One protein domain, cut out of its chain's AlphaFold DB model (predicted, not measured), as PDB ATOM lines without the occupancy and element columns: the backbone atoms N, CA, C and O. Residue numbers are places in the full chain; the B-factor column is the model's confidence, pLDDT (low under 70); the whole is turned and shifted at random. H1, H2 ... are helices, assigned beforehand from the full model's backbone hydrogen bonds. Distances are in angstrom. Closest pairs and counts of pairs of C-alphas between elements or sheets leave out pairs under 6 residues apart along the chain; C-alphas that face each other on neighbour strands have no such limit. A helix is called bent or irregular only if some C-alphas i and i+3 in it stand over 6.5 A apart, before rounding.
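AT A GLANCE: This is residues 20 to 71 of the 163 residues of an uncharacterized protein of Phytophthora nicotianae (UniProt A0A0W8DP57). Two helices in a row along the chain, H1 and the shorter H2, meet near their ends as a wide, open V, with the turn of residues 48 and 49 at its corner. At the far tips of the V, the stretch before H1, residues 20 to 30, and the stretch after H2, residues 63 to 71, both turn back toward the V's open side, which is left empty between them. The printed part has 52 residues with two named helices, H1 then H2, and no named strand; its class is all helix. It is extended, with a radius of gyration of the C-alphas of 17.2 A, and the C-alphas span 49 by 24 by 11 A.

IN THESE COORDINATES: The printed part begins at Asp 20, C-alpha (192.085, 180.638, 133.930). H1 comes first, residues 31 to 47, from C-alpha 31 at (185.518, 191.270, 124.701) over 24.2 A. H2, residues 50 to 62, measures 18.5 A and ends with C-alpha 62 at (228.156, 184.988, 126.196).

HOW THE PARTS SIT: H1 and H2 meet only through their link. That link is tight, with two residues between the helices. In both H1 and H2 every O i to N i+4 pair is within hydrogen-bond range. Neither helix is bent. Residues 38 to 47, which belong to H1, stand free, and so do residues 49 to 55, of which 50 to 55 belong to H2, and residues 61 to 68.

THE WHOLE: The two C-alphas farthest apart are those of Glu 27 and Thr 64, 49.2 A from each other. The C-alphas of the first and last printed residues, Asp 20 and Pro 71, are 24.1 A apart. The printed part has no cut. The mean pLDDT of the printed part is 87.0, and residues 24 to 28 are under 70.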
ATOM      1  N   ASP A  20     193.267 179.978 133.368       86.06
ATOM      2  CA  ASP A  20     192.085 180.638 133.930       86.06
ATOM      3  C   ASP A  20     191.868 182.071 133.424       86.06
ATOM      4  O   ASP A  20     190.718 182.489 133.320       86.06
ATOM      5  N   GLU A  21     192.922 182.797 133.039       85.81
ATOM      6  CA  GLU A  21     192.798 184.126 132.414       85.81
ATOM      7  C   GLU A  21     192.189 184.063 131.006       85.81
ATOM      8  O   GLU A  21     191.592 185.040 130.551       85.81
ATOM      9  N   LEU A  22     192.373 182.935 130.311       83.12
ATOM     10  CA  LEU A  22     191.945 182.733 128.924       83.12
ATOM     11  C   LEU A  22     190.682 181.878 128.796       83.12
ATOM     12  O   LEU A  22     190.160 181.733 127.691       83.12
ATOM     13  N   LYS A  23     190.184 181.304 129.897       74.12
ATOM     14  CA  LYS A  23     188.946 180.524 129.875       74.12
ATOM     15  C   LYS A  23     187.789 181.407 129.425       74.12
ATOM     16  O   LYS A  23     187.510 182.440 130.031       74.12
ATOM     17  N   ALA A  24     187.084 180.956 128.394       66.88
ATOM     18  CA  ALA A  24     185.756 181.462 128.114       66.88
ATOM     19  C   ALA A  24     184.845 181.020 129.272       66.88
ATOM     20  O   ALA A  24     184.759 179.833 129.588       66.88
ATOM     21  N   SER A  25     184.244 181.978 129.978       58.84
ATOM     22  CA  SER A  25     183.233 181.697 131.005       58.84
ATOM     23  C   SER A  25     181.882 181.303 130.397       58.84
ATOM     24  O   SER A  25     181.019 180.803 131.110       58.84
ATOM     25  N   GLU A  26     181.718 181.526 129.092       59.44
ATOM     26  CA  GLU A  26     180.536 181.264 128.264       59.44
ATOM     27  C   GLU A  26     180.976 180.595 126.942       59.44
ATOM     28  O   GLU A  26     182.166 180.360 126.738       59.44
ATOM     29  N   GLU A  27     180.039 180.293 126.034       62.19
ATOM     30  CA  GLU A  27     180.329 179.715 124.704       62.19
ATOM     31  C   GLU A  27     181.246 180.622 123.851       62.19
ATOM     32  O   GLU A  27     182.023 180.133 123.032       62.19
ATOM     33  N   VAL A  28     181.241 181.937 124.113       66.94
ATOM     34  CA  VAL A  28     182.026 182.945 123.385       66.94
ATOM     35  C   VAL A  28     183.048 183.624 124.305       66.94
ATOM     36  O   VAL A  28     182.775 183.943 125.464       66.94
ATOM     37  N   VAL A  29     184.251 183.890 123.784       75.94
ATOM     38  CA  VAL A  29     185.290 184.648 124.500       75.94
ATOM     39  C   VAL A  29     184.834 186.095 124.704       75.94
ATOM     40  O   VAL A  29     184.513 186.796 123.745       75.94
ATOM     41  N   SER A  30     184.849 186.568 125.954       81.25
ATOM     42  CA  SER A  30     184.437 187.940 126.269       81.25
ATOM     43  C   SER A  30     185.339 188.989 125.603       81.25
ATOM     44  O   SER A  30     186.554 188.803 125.467       81.25
ATOM     45  N   GLN A  31     184.761 190.142 125.250       82.44
ATOM     46  CA  GLN A  31     185.518 191.270 124.701       82.44
ATOM     47  C   GLN A  31     186.625 191.738 125.661       82.44
ATOM     48  O   GLN A  31     187.727 192.055 125.216       82.44
ATOM     49  N   ASP A  32     186.375 191.724 126.972       85.25
ATOM     50  CA  ASP A  32     187.372 192.095 127.978       85.25
ATOM     51  C   ASP A  32     188.575 191.144 127.976       85.25
ATOM     52  O   ASP A  32     189.717 191.590 128.112       85.25
ATOM     53  N   THR A  33     188.345 189.840 127.787       86.81
ATOM     54  CA  THR A  33     189.421 188.848 127.637       86.81
ATOM     55  C   THR A  33     190.256 189.142 126.390       86.81
ATOM     56  O   THR A  33     191.484 189.176 126.475       86.81
ATOM     57  N   LEU A  34     189.615 189.438 125.252       87.00
ATOM     58  CA  LEU A  34     190.311 189.790 124.006       87.00
ATOM     59  C   LEU A  34     191.128 191.080 124.143       87.00
ATOM     60  O   LEU A  34     192.273 191.138 123.694       87.00
ATOM     61  N   VAL A  35     190.579 192.105 124.799       89.69
ATOM     62  CA  VAL A  35     191.282 193.371 125.051       89.69
ATOM     63  C   VAL A  35     192.502 193.145 125.942       89.69
ATOM     64  O   VAL A  35     193.585 193.634 125.619       89.69
ATOM     65  N   LYS A  36     192.365 192.375 127.029       90.50
ATOM     66  CA  LYS A  36     193.487 192.027 127.917       90.50
ATOM     67  C   LYS A  36     194.583 191.266 127.171       90.50
ATOM     68  O   LYS A  36     195.760 191.599 127.320       90.50
ATOM     69  N   LEU A  37     194.204 190.291 126.343       92.25
ATOM     70  CA  LEU A  37     195.133 189.534 125.502       92.25
ATOM     71  C   LEU A  37     195.875 190.465 124.534       92.25
ATOM     72  O   LEU A  37     197.105 190.493 124.519       92.25
ATOM     73  N   ALA A  38     195.149 191.295 123.783       92.31
ATOM     74  CA  ALA A  38     195.745 192.229 122.830       92.31
ATOM     75  C   ALA A  38     196.697 193.227 123.511       92.31
ATOM     76  O   ALA A  38     197.773 193.526 122.991       92.31
ATOM     77  N   GLN A  39     196.335 193.724 124.697       94.62
ATOM     78  CA  GLN A  39     197.182 194.620 125.483       94.62
ATOM     79  C   GLN A  39     198.478 193.947 125.933       94.62
ATOM     80  O   GLN A  39     199.536 194.567 125.824       94.62
ATOM     81  N   ARG A  40     198.422 192.697 126.408       95.12
ATOM     82  CA  ARG A  40     199.610 191.984 126.892       95.12
ATOM     83  C   ARG A  40     200.532 191.570 125.741       95.12
ATOM     84  O   ARG A  40     201.732 191.806 125.841       95.12
ATOM     85  N   VAL A  41     199.981 191.109 124.612       94.75
ATOM     86  CA  VAL A  41     200.743 190.904 123.364       94.75
ATOM     87  C   VAL A  41     201.428 192.197 122.914       94.75
ATOM     88  O   VAL A  41     202.621 192.221 122.627       94.75
ATOM     89  N   ARG A  42     200.697 193.315 122.879       95.50
ATOM     90  CA  ARG A  42     201.285 194.612 122.523       95.50
ATOM     91  C   ARG A  42     202.367 195.039 123.517       95.50
ATOM     92  O   ARG A  42     203.346 195.663 123.115       95.50
ATOM     93  N   GLY A  43     202.170 194.741 124.798       96.50
ATOM     94  CA  GLY A  43     203.136 194.983 125.862       96.50
ATOM     95  C   GLY A  43     204.444 194.234 125.629       96.50
ATOM     96  O   GLY A  43     205.492 194.870 125.639       96.50
ATOM     97  N   SER A  44     204.385 192.931 125.334       95.12
ATOM     98  CA  SER A  44     205.589 192.130 125.075       95.12
ATOM     99  C   SER A  44     206.343 192.600 123.830       95.12
ATOM    100  O   SER A  44     207.562 192.706 123.863       95.12
ATOM    101  N   ILE A  45     205.635 192.982 122.761       95.31
ATOM    102  CA  ILE A  45     206.262 193.560 121.560       95.31
ATOM    103  C   ILE A  45     206.962 194.886 121.886       95.31
ATOM    104  O   ILE A  45     208.048 195.154 121.383       95.31
ATOM    105  N   ARG A  46     206.348 195.732 122.721       96.12
ATOM    106  CA  ARG A  46     206.919 197.030 123.114       96.12
ATOM    107  C   ARG A  46     208.110 196.913 124.055       96.12
ATOM    108  O   ARG A  46     208.941 197.812 124.046       96.12
ATOM    109  N   GLN A  47     208.167 195.853 124.856       94.50
ATOM    110  CA  GLN A  47     209.306 195.562 125.721       94.50
ATOM    111  C   GLN A  47     210.559 195.196 124.913       94.50
ATOM    112  O   GLN A  47     211.666 195.433 125.381       94.50
ATOM    113  N   SER A  48     210.396 194.673 123.693       91.94
ATOM    114  CA  SER A  48     211.487 194.389 122.754       91.94
ATOM    115  C   SER A  48     212.063 195.662 122.114       91.94
ATOM    116  O   SER A  48     212.135 195.788 120.890       91.94
ATOM    117  N   ASP A  49     212.439 196.636 122.940       95.19
ATOM    118  CA  ASP A  49     213.070 197.883 122.521       95.19
ATOM    119  C   ASP A  49     214.574 197.717 122.235       95.19
ATOM    120  O   ASP A  49     215.147 196.633 122.329       95.19
ATOM    121  N   ASN A  50     215.248 198.802 121.846       95.75
ATOM    122  CA  ASN A  50     216.670 198.748 121.505       95.75
ATOM    123  C   ASN A  50     217.561 198.275 122.667       95.75
ATOM    124  O   ASN A  50     218.584 197.647 122.402       95.75
ATOM    125  N   GLU A  51     217.226 198.598 123.918       96.75
ATOM    126  CA  GLU A  51     218.027 198.177 125.071       96.75
ATOM    127  C   GLU A  51     217.861 196.675 125.297       96.75
ATOM    128  O   GLU A  51     218.857 195.952 125.314       96.75
ATOM    129  N   TYR A  52     216.615 196.196 125.326       95.38
ATOM    130  CA  TYR A  52     216.303 194.776 125.473       95.38
ATOM    131  C   TYR A  52     216.906 193.924 124.348       95.38
ATOM    132  O   TYR A  52     217.510 192.884 124.598       95.38
ATOM    133  N   LEU A  53     216.791 194.366 123.091       94.62
ATOM    134  CA  LEU A  53     217.325 193.622 121.947       94.62
ATOM    135  C   LEU A  53     218.857 193.543 121.964       94.62
ATOM    136  O   LEU A  53     219.425 192.526 121.568       94.62
ATOM    137  N   ARG A  54     219.543 194.593 122.429       95.31
ATOM    138  CA  ARG A  54     221.006 194.572 122.592       95.31
ATOM    139  C   ARG A  54     221.430 193.660 123.730       95.31
ATOM    140  O   ARG A  54     222.398 192.926 123.564       95.31
ATOM    141  N   ASP A  55     220.698 193.683 124.835       95.19
ATOM    142  CA  ASP A  55     220.926 192.772 125.952       95.19
ATOM    143  C   ASP A  55     220.738 191.308 125.527       95.19
ATOM    144  O   ASP A  55     221.606 190.474 125.773       95.19
ATOM    145  N   ALA A  56     219.696 191.007 124.747       92.44
ATOM    146  CA  ALA A  56     219.490 189.680 124.171       92.44
ATOM    147  C   ALA A  56     220.657 189.232 123.266       92.44
ATOM    148  O   ALA A  56     221.060 188.068 123.299       92.44
ATOM    149  N   ILE A  57     221.238 190.142 122.474       93.25
ATOM    150  CA  ILE A  57     222.437 189.856 121.665       93.25
ATOM    151  C   ILE A  57     223.656 189.586 122.560       93.25
ATOM    152  O   ILE A  57     224.422 188.658 122.279       93.25
ATOM    153  N   ASN A  58     223.838 190.365 123.628       95.19
ATOM    154  CA  ASN A  58     224.927 190.161 124.585       95.19
ATOM    155  C   ASN A  58     224.800 188.793 125.258       95.19
ATOM    156  O   ASN A  58     225.746 188.010 125.208       95.19
ATOM    157  N   PHE A  59     223.606 188.462 125.763       92.62
ATOM    158  CA  PHE A  59     223.304 187.152 126.329       92.62
ATOM    159  C   PHE A  59     223.688 186.032 125.362       92.62
ATOM    160  O   PHE A  59     224.423 185.129 125.747       92.62
ATOM    161  N   MET A  60     223.258 186.111 124.097       90.94
ATOM    162  CA  MET A  60     223.609 185.119 123.075       90.94
ATOM    163  C   MET A  60     225.128 185.005 122.879       90.94
ATOM    164  O   MET A  60     225.653 183.900 122.792       90.94
ATOM    165  N   THR A  61     225.843 186.128 122.850       91.81
ATOM    166  CA  THR A  61     227.301 186.171 122.629       91.81
ATOM    167  C   THR A  61     228.092 185.553 123.789       91.81
ATOM    168  O   THR A  61     229.173 185.012 123.575       91.81
ATOM    169  N   GLU A  62     227.550 185.593 125.005       94.06
ATOM    170  CA  GLU A  62     228.156 184.988 126.196       94.06
ATOM    171  C   GLU A  62     227.973 183.463 126.269       94.06
ATOM    172  O   GLU A  62     228.664 182.791 127.040       94.06
ATOM    173  N   GLN A  63     227.070 182.881 125.469       93.19
ATOM    174  CA  GLN A  63     226.809 181.444 125.521       93.19
ATOM    175  C   GLN A  63     227.941 180.647 124.870       93.19
ATOM    176  O   GLN A  63     228.286 180.833 123.706       93.19
ATOM    177  N   THR A  64     228.464 179.661 125.599       91.44
ATOM    178  CA  THR A  64     229.498 178.741 125.091       91.44
ATOM    179  C   THR A  64     228.972 177.787 124.019       91.44
ATOM    180  O   THR A  64     229.746 177.271 123.214       91.44
ATOM    181  N   ASN A  65     227.658 177.553 123.992       89.56
ATOM    182  CA  ASN A  65     226.991 176.725 123.001       89.56
ATOM    183  C   ASN A  65     225.657 177.352 122.570       89.56
ATOM    184  O   ASN A  65     224.620 177.120 123.189       89.56
ATOM    185  N   LEU A  66     225.669 178.081 121.454       84.88
ATOM    186  CA  LEU A  66     224.466 178.684 120.867       84.88
ATOM    187  C   LEU A  66     223.388 177.659 120.493       84.88
ATOM    188  O   LEU A  66     222.207 177.975 120.556       84.88
ATOM    189  N   SER A  67     223.762 176.420 120.148       82.75
ATOM    190  CA  SER A  67     222.779 175.373 119.813       82.75
ATOM    191  C   SER A  67     221.971 174.884 121.024       82.75
ATOM    192  O   SER A  67     220.910 174.278 120.858       82.75
ATOM    193  N   ALA A  68     222.455 175.167 122.239       81.81
ATOM    194  CA  ALA A  68     221.721 174.919 123.474       81.81
ATOM    195  C   ALA A  68     220.697 176.025 123.776       81.81
ATOM    196  O   ALA A  68     219.782 175.798 124.566       81.81
ATOM    197  N   VAL A  69     220.812 177.197 123.139       81.38
ATOM    198  CA  VAL A  69     219.818 178.266 123.259       81.38
ATOM    199  C   VAL A  69     218.690 177.986 122.284       81.38
ATOM    200  O   VAL A  69     218.738 178.343 121.108       81.38
ATOM    201  N   GLN A  70     217.666 177.309 122.781       72.38
ATOM    202  CA  GLN A  70     216.452 177.041 122.027       72.38
ATOM    203  C   GLN A  70     215.305 177.857 122.618       72.38
ATOM    204  O   GLN A  70     215.283 178.084 123.832       72.38
ATOM    205  N   PRO A  71     214.346 178.308 121.790       70.31
ATOM    206  CA  PRO A  71     213.101 178.852 122.304       70.31
ATOM    207  C   PRO A  71     212.504 177.862 123.310       70.31
ATOM    208  O   PRO A  71     212.305 176.691 122.989       70.31
TER     209      PRO A  71